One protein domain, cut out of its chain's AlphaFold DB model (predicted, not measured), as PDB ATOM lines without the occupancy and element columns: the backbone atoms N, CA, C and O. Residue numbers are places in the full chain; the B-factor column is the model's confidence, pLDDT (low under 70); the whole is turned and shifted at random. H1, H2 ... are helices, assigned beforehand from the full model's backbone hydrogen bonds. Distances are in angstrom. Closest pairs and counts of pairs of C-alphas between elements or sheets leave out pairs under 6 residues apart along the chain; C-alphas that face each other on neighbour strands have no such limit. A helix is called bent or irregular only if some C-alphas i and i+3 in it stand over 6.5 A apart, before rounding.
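Overview. This is residues 4 to 54 of the 69 residues of an uncharacterized protein of Hoyosella altamirensis (UniProt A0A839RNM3). Two helices cross as a lopsided X: the long H1 meets the kinked H2 with its residues 14 to 22, while its residues 4 to 10 stick out free. A short loop, residues 25 to 34, joins them. The printed part has 51 residues with two named helices, H1 then H2, no named strand, and is all helix. It is only just loose, close to compact, with a radius of gyration of the C-alphas of 11.9 A, and elongated, spanning 36 by 22 by 14 A.

Along the chain. H1, residues 4 to 24, begins at C-alpha 4 (336.725, 324.160, 306.690) and is 30.5 A long. H2, residues 35 to 52, is 26.2 A long and ends at C-alpha 52 (344.812, 346.305, 314.146). H2 is irregular, with C-alphas 46 and 49 7.1 A apart, and has a kink of 46 degrees near residue 46.

Arrangement. H1 touches H2 with residues 14 to 22 alone, and H2 touches H1 with residues 41 to 49 alone; their closest C-alphas, of Gly 18 and Val 45, are 3.9 A apart. They run opposite ways at a steep tilt of 69 degrees, only just short of about perpendicular. Every O i to N i+4 pair is within hydrogen-bond range in H1, and 10 of 14 in H2.

Size, cuts and confidence. The C-alphas farthest apart, of Gly 4 and Asp 30, are 36.4 A apart. The printed part has no cut. Residue 54 has pLDDT under 70.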
ATOM      1  N   GLY A   4     336.916 323.203 307.790       82.50
ATOM      2  CA  GLY A   4     336.725 324.160 306.690       82.50
ATOM      3  C   GLY A   4     335.747 325.291 307.015       82.50
ATOM      4  O   GLY A   4     335.984 326.430 306.632       82.50
ATOM      5  N   GLY A   5     334.686 324.997 307.776       89.94
ATOM      6  CA  GLY A   5     333.695 326.003 308.169       89.94
ATOM      7  C   GLY A   5     334.284 327.091 309.065       89.94
ATOM      8  O   GLY A   5     334.078 328.268 308.804       89.94
ATOM      9  N   LEU A   6     335.082 326.708 310.067       93.31
ATOM     10  CA  LEU A   6     335.708 327.658 310.989       93.31
ATOM     11  C   LEU A   6     336.688 328.592 310.266       93.31
ATOM     12  O   LEU A   6     336.652 329.800 310.480       93.31
ATOM     13  N   ILE A   7     337.530 328.040 309.386       94.12
ATOM     14  CA  ILE A   7     338.492 328.827 308.601       94.12
ATOM     15  C   ILE A   7     337.756 329.841 307.719       94.12
ATOM     16  O   ILE A   7     338.142 331.007 307.681       94.12
ATOM     17  N   LEU A   8     336.668 329.426 307.060       93.75
ATOM     18  CA  LEU A   8     335.850 330.320 306.242       93.75
ATOM     19  C   LEU A   8     335.237 331.447 307.084       93.75
ATOM     20  O   LEU A   8     335.298 332.606 306.689       93.75
ATOM     21  N   THR A   9     334.671 331.128 308.250       95.12
ATOM     22  CA  THR A   9     334.088 332.137 309.143       95.12
ATOM     23  C   THR A   9     335.132 333.158 309.589       95.12
ATOM     24  O   THR A   9     334.865 334.357 309.544       95.12
ATOM     25  N   ILE A  10     336.332 332.704 309.960       94.19
ATOM     26  CA  ILE A  10     337.438 333.592 310.339       94.19
ATOM     27  C   ILE A  10     337.842 334.479 309.154       94.19
ATOM     28  O   ILE A  10     337.970 335.690 309.322       94.19
ATOM     29  N   ALA A  11     337.979 333.911 307.954       94.19
ATOM     30  CA  ALA A  11     338.314 334.670 306.749       94.19
ATOM     31  C   ALA A  11     337.240 335.714 306.388       94.19
ATOM     32  O   ALA A  11     337.572 336.819 305.969       94.19
ATOM     33  N   LEU A  12     335.956 335.411 306.589       95.56
ATOM     34  CA  LEU A  12     334.878 336.378 306.362       95.56
ATOM     35  C   LEU A  12     334.939 337.540 307.356       95.56
ATOM     36  O   LEU A  12     334.859 338.694 306.943       95.56
ATOM     37  N   ILE A  13     335.127 337.252 308.647       95.38
ATOM     38  CA  ILE A  13     335.298 338.293 309.672       95.38
ATOM     39  C   ILE A  13     336.511 339.166 309.335       95.38
ATOM     40  O   ILE A  13     336.429 340.392 309.400       95.38
ATOM     41  N   TRP A  14     337.609 338.542 308.909       94.50
ATOM     42  CA  TRP A  14     338.815 339.236 308.470       94.50
ATOM     43  C   TRP A  14     338.542 340.222 307.328       94.50
ATOM     44  O   TRP A  14     338.891 341.397 307.432       94.50
ATOM     45  N   LEU A  15     337.859 339.782 306.268       95.06
ATOM     46  CA  LEU A  15     337.524 340.638 305.125       95.06
ATOM     47  C   LEU A  15     336.570 341.778 305.502       95.06
ATOM     48  O   LEU A  15     336.713 342.881 304.977       95.06
ATOM     49  N   ILE A  16     335.636 341.553 306.432       96.31
ATOM     50  CA  ILE A  16     334.746 342.610 306.938       96.31
ATOM     51  C   ILE A  16     335.558 343.699 307.644       96.31
ATOM     52  O   ILE A  16     335.368 344.884 307.367       96.31
ATOM     53  N   ILE A  17     336.497 343.318 308.514       94.94
ATOM     54  CA  ILE A  17     337.396 344.272 309.183       94.94
ATOM     55  C   ILE A  17     338.221 345.042 308.142       94.94
ATOM     56  O   ILE A  17     338.375 346.258 308.248       94.94
ATOM     57  N   GLY A  18     338.700 344.358 307.104       94.00
ATOM     58  CA  GLY A  18     339.450 344.971 306.012       94.00
ATOM     59  C   GLY A  18     338.640 345.986 305.209       94.00
ATOM     60  O   GLY A  18     339.129 347.074 304.910       94.00
ATOM     61  N   ALA A  19     337.377 345.675 304.920       94.75
ATOM     62  CA  ALA A  19     336.452 346.604 304.281       94.75
ATOM     63  C   ALA A  19     336.196 347.842 305.162       94.75
ATOM     64  O   ALA A  19     336.167 348.972 304.671       94.75
ATOM     65  N   ILE A  20     336.067 347.668 306.475       94.56
ATOM     66  CA  ILE A  20     335.942 348.809 307.391       94.56
ATOM     67  C   ILE A  20     337.221 349.663 307.354       94.56
ATOM     68  O   ILE A  20     337.127 350.885 307.249       94.56
ATOM     69  N   ALA A  21     338.405 349.043 307.355       92.00
ATOM     70  CA  ALA A  21     339.689 349.748 307.285       92.00
ATOM     71  C   ALA A  21     339.857 350.557 305.987       92.00
ATOM     72  O   ALA A  21     340.345 351.689 306.018       92.00
ATOM     73  N   ALA A  22     339.428 350.000 304.852       91.44
ATOM     74  CA  ALA A  22     339.411 350.709 303.576       91.44
ATOM     75  C   ALA A  22     338.485 351.937 303.614       91.44
ATOM     76  O   ALA A  22     338.867 353.011 303.151       91.44
ATOM     77  N   GLY A  23     337.310 351.806 304.240       91.25
ATOM     78  CA  GLY A  23     336.379 352.920 304.433       91.25
ATOM     79  C   GLY A  23     336.929 354.011 305.351       91.25
ATOM     80  O   GLY A  23     336.814 355.190 305.033       91.25
ATOM     81  N   GLN A  24     337.597 353.637 306.445       91.56
ATOM     82  CA  GLN A  24     338.258 354.591 307.347       91.56
ATOM     83  C   GLN A  24     339.370 355.398 306.658       91.56
ATOM     84  O   GLN A  24     339.660 356.514 307.078       91.56
ATOM     85  N   ARG A  25     339.978 354.850 305.599       88.06
ATOM     86  CA  ARG A  25     340.985 355.522 304.765       88.06
ATOM     87  C   ARG A  25     340.392 356.356 303.621       88.06
ATOM     88  O   ARG A  25     341.162 356.906 302.844       88.06
ATOM     89  N   GLY A  26     339.064 356.420 303.487       90.81
ATOM     90  CA  GLY A  26     338.400 357.144 302.396       90.81
ATOM     91  C   GLY A  26     338.480 356.442 301.036       90.81
ATOM     92  O   GLY A  26     338.093 357.014 300.020       90.81
ATOM     93  N   LEU A  27     338.931 355.178 300.975       90.38
ATOM     94  CA  LEU A  27     339.235 354.521 299.697       90.38
ATOM     95  C   LEU A  27     338.001 354.230 298.819       90.38
ATOM     96  O   LEU A  27     338.133 353.862 297.655       90.38
ATOM     97  N   TYR A  28     336.792 354.387 299.350       89.19
ATOM     98  CA  TYR A  28     335.569 354.212 298.566       89.19
ATOM     99  C   TYR A  28     335.183 355.436 297.743       89.19
ATOM    100  O   TYR A  28     334.442 355.295 296.777       89.19
ATOM    101  N   THR A  29     335.662 356.621 298.117       89.31
ATOM    102  CA  THR A  29     335.325 357.882 297.442       89.31
ATOM    103  C   THR A  29     336.546 358.566 296.853       89.31
ATOM    104  O   THR A  29     336.438 359.226 295.823       89.31
ATOM    105  N   ASP A  30     337.706 358.385 297.483       85.88
ATOM    106  CA  ASP A  30     338.887 359.199 297.209       85.88
ATOM    107  C   ASP A  30     339.891 358.477 296.296       85.88
ATOM    108  O   ASP A  30     340.828 359.094 295.786       85.88
ATOM    109  N   THR A  31     339.703 357.173 296.053       85.19
ATOM    110  CA  THR A  31     340.583 356.400 295.165       85.19
ATOM    111  C   THR A  31     340.062 356.418 293.730       85.19
ATOM    112  O   THR A  31     338.914 356.041 293.500       85.19
ATOM    113  N   PRO A  32     340.889 356.790 292.736       84.44
ATOM    114  CA  PRO A  32     340.491 356.707 291.337       84.44
ATOM    115  C   PRO A  32     340.183 355.258 290.933       84.44
ATOM    116  O   PRO A  32     340.912 354.335 291.296       84.44
ATOM    117  N   GLU A  33     339.140 355.053 290.129       86.75
ATOM    118  CA  GLU A  33     338.739 353.732 289.616       86.75
ATOM    119  C   GLU A  33     339.646 353.256 288.463       86.75
ATOM    120  O   GLU A  33     339.214 352.962 287.351       86.75
ATOM    121  N   ASN A  34     340.952 353.221 288.715       89.94
ATOM    122  CA  ASN A  34     341.982 352.751 287.798       89.94
ATOM    123  C   ASN A  34     342.774 351.586 288.428       89.94
ATOM    124  O   ASN A  34     342.621 351.282 289.610       89.94
ATOM    125  N   CYS A  35     343.635 350.916 287.650       87.12
ATOM    126  CA  CYS A  35     344.451 349.791 288.137       87.12
ATOM    127  C   CYS A  35     345.167 350.054 289.483       87.12
ATOM    128  O   CYS A  35     345.071 349.201 290.372       87.12
ATOM    129  N   PRO A  36     345.864 351.192 289.692       89.44
ATOM    130  CA  PRO A  36     346.513 351.466 290.974       89.44
ATOM    131  C   PRO A  36     345.517 351.724 292.115       89.44
ATOM    132  O   PRO A  36     345.750 351.267 293.232       89.44
ATOM    133  N   GLY A  37     344.387 352.388 291.863       90.88
ATOM    134  CA  GLY A  37     343.382 352.612 292.903       90.88
ATOM    135  C   GLY A  37     342.677 351.326 293.338       90.88
ATOM    136  O   GLY A  37     342.598 351.037 294.532       90.88
ATOM    137  N   ILE A  38     342.268 350.490 292.380       92.12
ATOM    138  CA  ILE A  38     341.631 349.195 292.666       92.12
ATOM    139  C   ILE A  38     342.606 348.257 293.387       92.12
ATOM    140  O   ILE A  38     342.222 347.595 294.352       92.12
ATOM    141  N   SER A  39     343.874 348.209 292.963       91.75
ATOM    142  CA  SER A  39     344.886 347.395 293.653       91.75
ATOM    143  C   SER A  39     345.153 347.895 295.073       91.75
ATOM    144  O   SER A  39     345.225 347.079 295.991       91.75
ATOM    145  N   THR A  40     345.200 349.210 295.290       92.00
ATOM    146  CA  THR A  40     345.333 349.800 296.633       92.00
ATOM    147  C   THR A  40     344.157 349.422 297.529       92.00
ATOM    148  O   THR A  40     344.360 349.003 298.672       92.00
ATOM    149  N   LEU A  41     342.929 349.509 297.011       93.50
ATOM    150  CA  LEU A  41     341.732 349.093 297.735       93.50
ATOM    151  C   LEU A  41     341.786 347.602 298.097       93.50
ATOM    152  O   LEU A  41     341.613 347.246 299.262       93.50
ATOM    153  N   ALA A  42     342.078 346.735 297.125       92.75
ATOM    154  CA  ALA A  42     342.137 345.289 297.326       92.75
ATOM    155  C   ALA A  42     343.197 344.888 298.365       92.75
ATOM    156  O   ALA A  42     342.907 344.120 299.287       92.75
ATOM    157  N   VAL A  43     344.408 345.447 298.264       91.94
ATOM    158  CA  VAL A  43     345.484 345.208 299.237       91.94
ATOM    159  C   VAL A  43     345.083 345.721 300.616       91.94
ATOM    160  O   VAL A  43     345.304 345.027 301.606       91.94
ATOM    161  N   THR A  44     344.423 346.878 300.700       91.94
ATOM    162  CA  THR A  44     343.947 347.421 301.981       91.94
ATOM    163  C   THR A  44     342.886 346.531 302.623       91.94
ATOM    164  O   THR A  44     342.908 346.357 303.835       91.94
ATOM    165  N   VAL A  45     341.991 345.903 301.860       94.25
ATOM    166  CA  VAL A  45     341.011 344.961 302.431       94.25
ATOM    167  C   VAL A  45     341.690 343.688 302.953       94.25
ATOM    168  O   VAL A  45     341.320 343.176 304.006       94.25
ATOM    169  N   ILE A  46     342.709 343.177 302.260       92.56
ATOM    170  CA  ILE A  46     343.385 341.933 302.660       92.56
ATOM    171  C   ILE A  46     344.349 342.168 303.831       92.56
ATOM    172  O   ILE A  46     344.345 341.403 304.797       92.56
ATOM    173  N   ALA A  47     345.171 343.215 303.749       89.88
ATOM    174  CA  ALA A  47     346.234 343.518 304.707       89.88
ATOM    175  C   ALA A  47     345.804 344.505 305.803       89.88
ATOM    176  O   ALA A  47     346.431 344.565 306.857       89.88
ATOM    177  N   GLY A  48     344.724 345.260 305.598       87.62
ATOM    178  CA  GLY A  48     344.192 346.238 306.552       87.62
ATOM    179  C   GLY A  48     344.001 345.689 307.964       87.62
ATOM    180  O   GLY A  48     344.469 346.342 308.898       87.62
ATOM    181  N   PRO A  49     343.417 344.486 308.148       87.06
ATOM    182  CA  PRO A  49     343.232 343.912 309.474       87.06
ATOM    183  C   PRO A  49     344.538 343.690 310.243       87.06
ATOM    184  O   PRO A  49     344.532 343.828 311.462       87.06
ATOM    185  N   LEU A  50     345.662 343.430 309.557       86.38
ATOM    186  CA  LEU A  50     346.977 343.247 310.195       86.38
ATOM    187  C   LEU A  50     347.412 344.484 310.991       86.38
ATOM    188  O   LEU A  50     348.035 344.337 312.041       86.38
ATOM    189  N   ASN A  51     347.022 345.689 310.557       79.06
ATOM    190  CA  ASN A  51     347.331 346.923 311.285       79.06
ATOM    191  C   ASN A  51     346.665 346.964 312.670       79.06
ATOM    192  O   ASN A  51     347.255 347.479 313.615       79.06
ATOM    193  N   TYR A  52     345.466 346.387 312.830       75.56
ATOM    194  CA  TYR A  52     344.812 346.305 314.146       75.56
ATOM    195  C   TYR A  52     345.460 345.267 315.066       75.56
ATOM    196  O   TYR A  52     345.285 345.334 316.280       75.56
ATOM    197  N   PHE A  53     346.238 344.339 314.506       80.19
ATOM    198  CA  PHE A  53     347.083 343.425 315.271       80.19
ATOM    199  C   PHE A  53     348.452 344.034 315.617       80.19
ATOM    200  O   PHE A  53     349.292 343.340 316.185       80.19
ATOM    201  N   GLY A  54     348.688 345.315 315.299       69.81
ATOM    202  CA  GLY A  54     349.949 346.001 315.592       69.81
ATOM    203  C   GLY A  54     351.124 345.507 314.749       69.81
ATOM    204  O   GLY A  54     352.275 345.767 315.086       69.81
TER     205      GLY A  54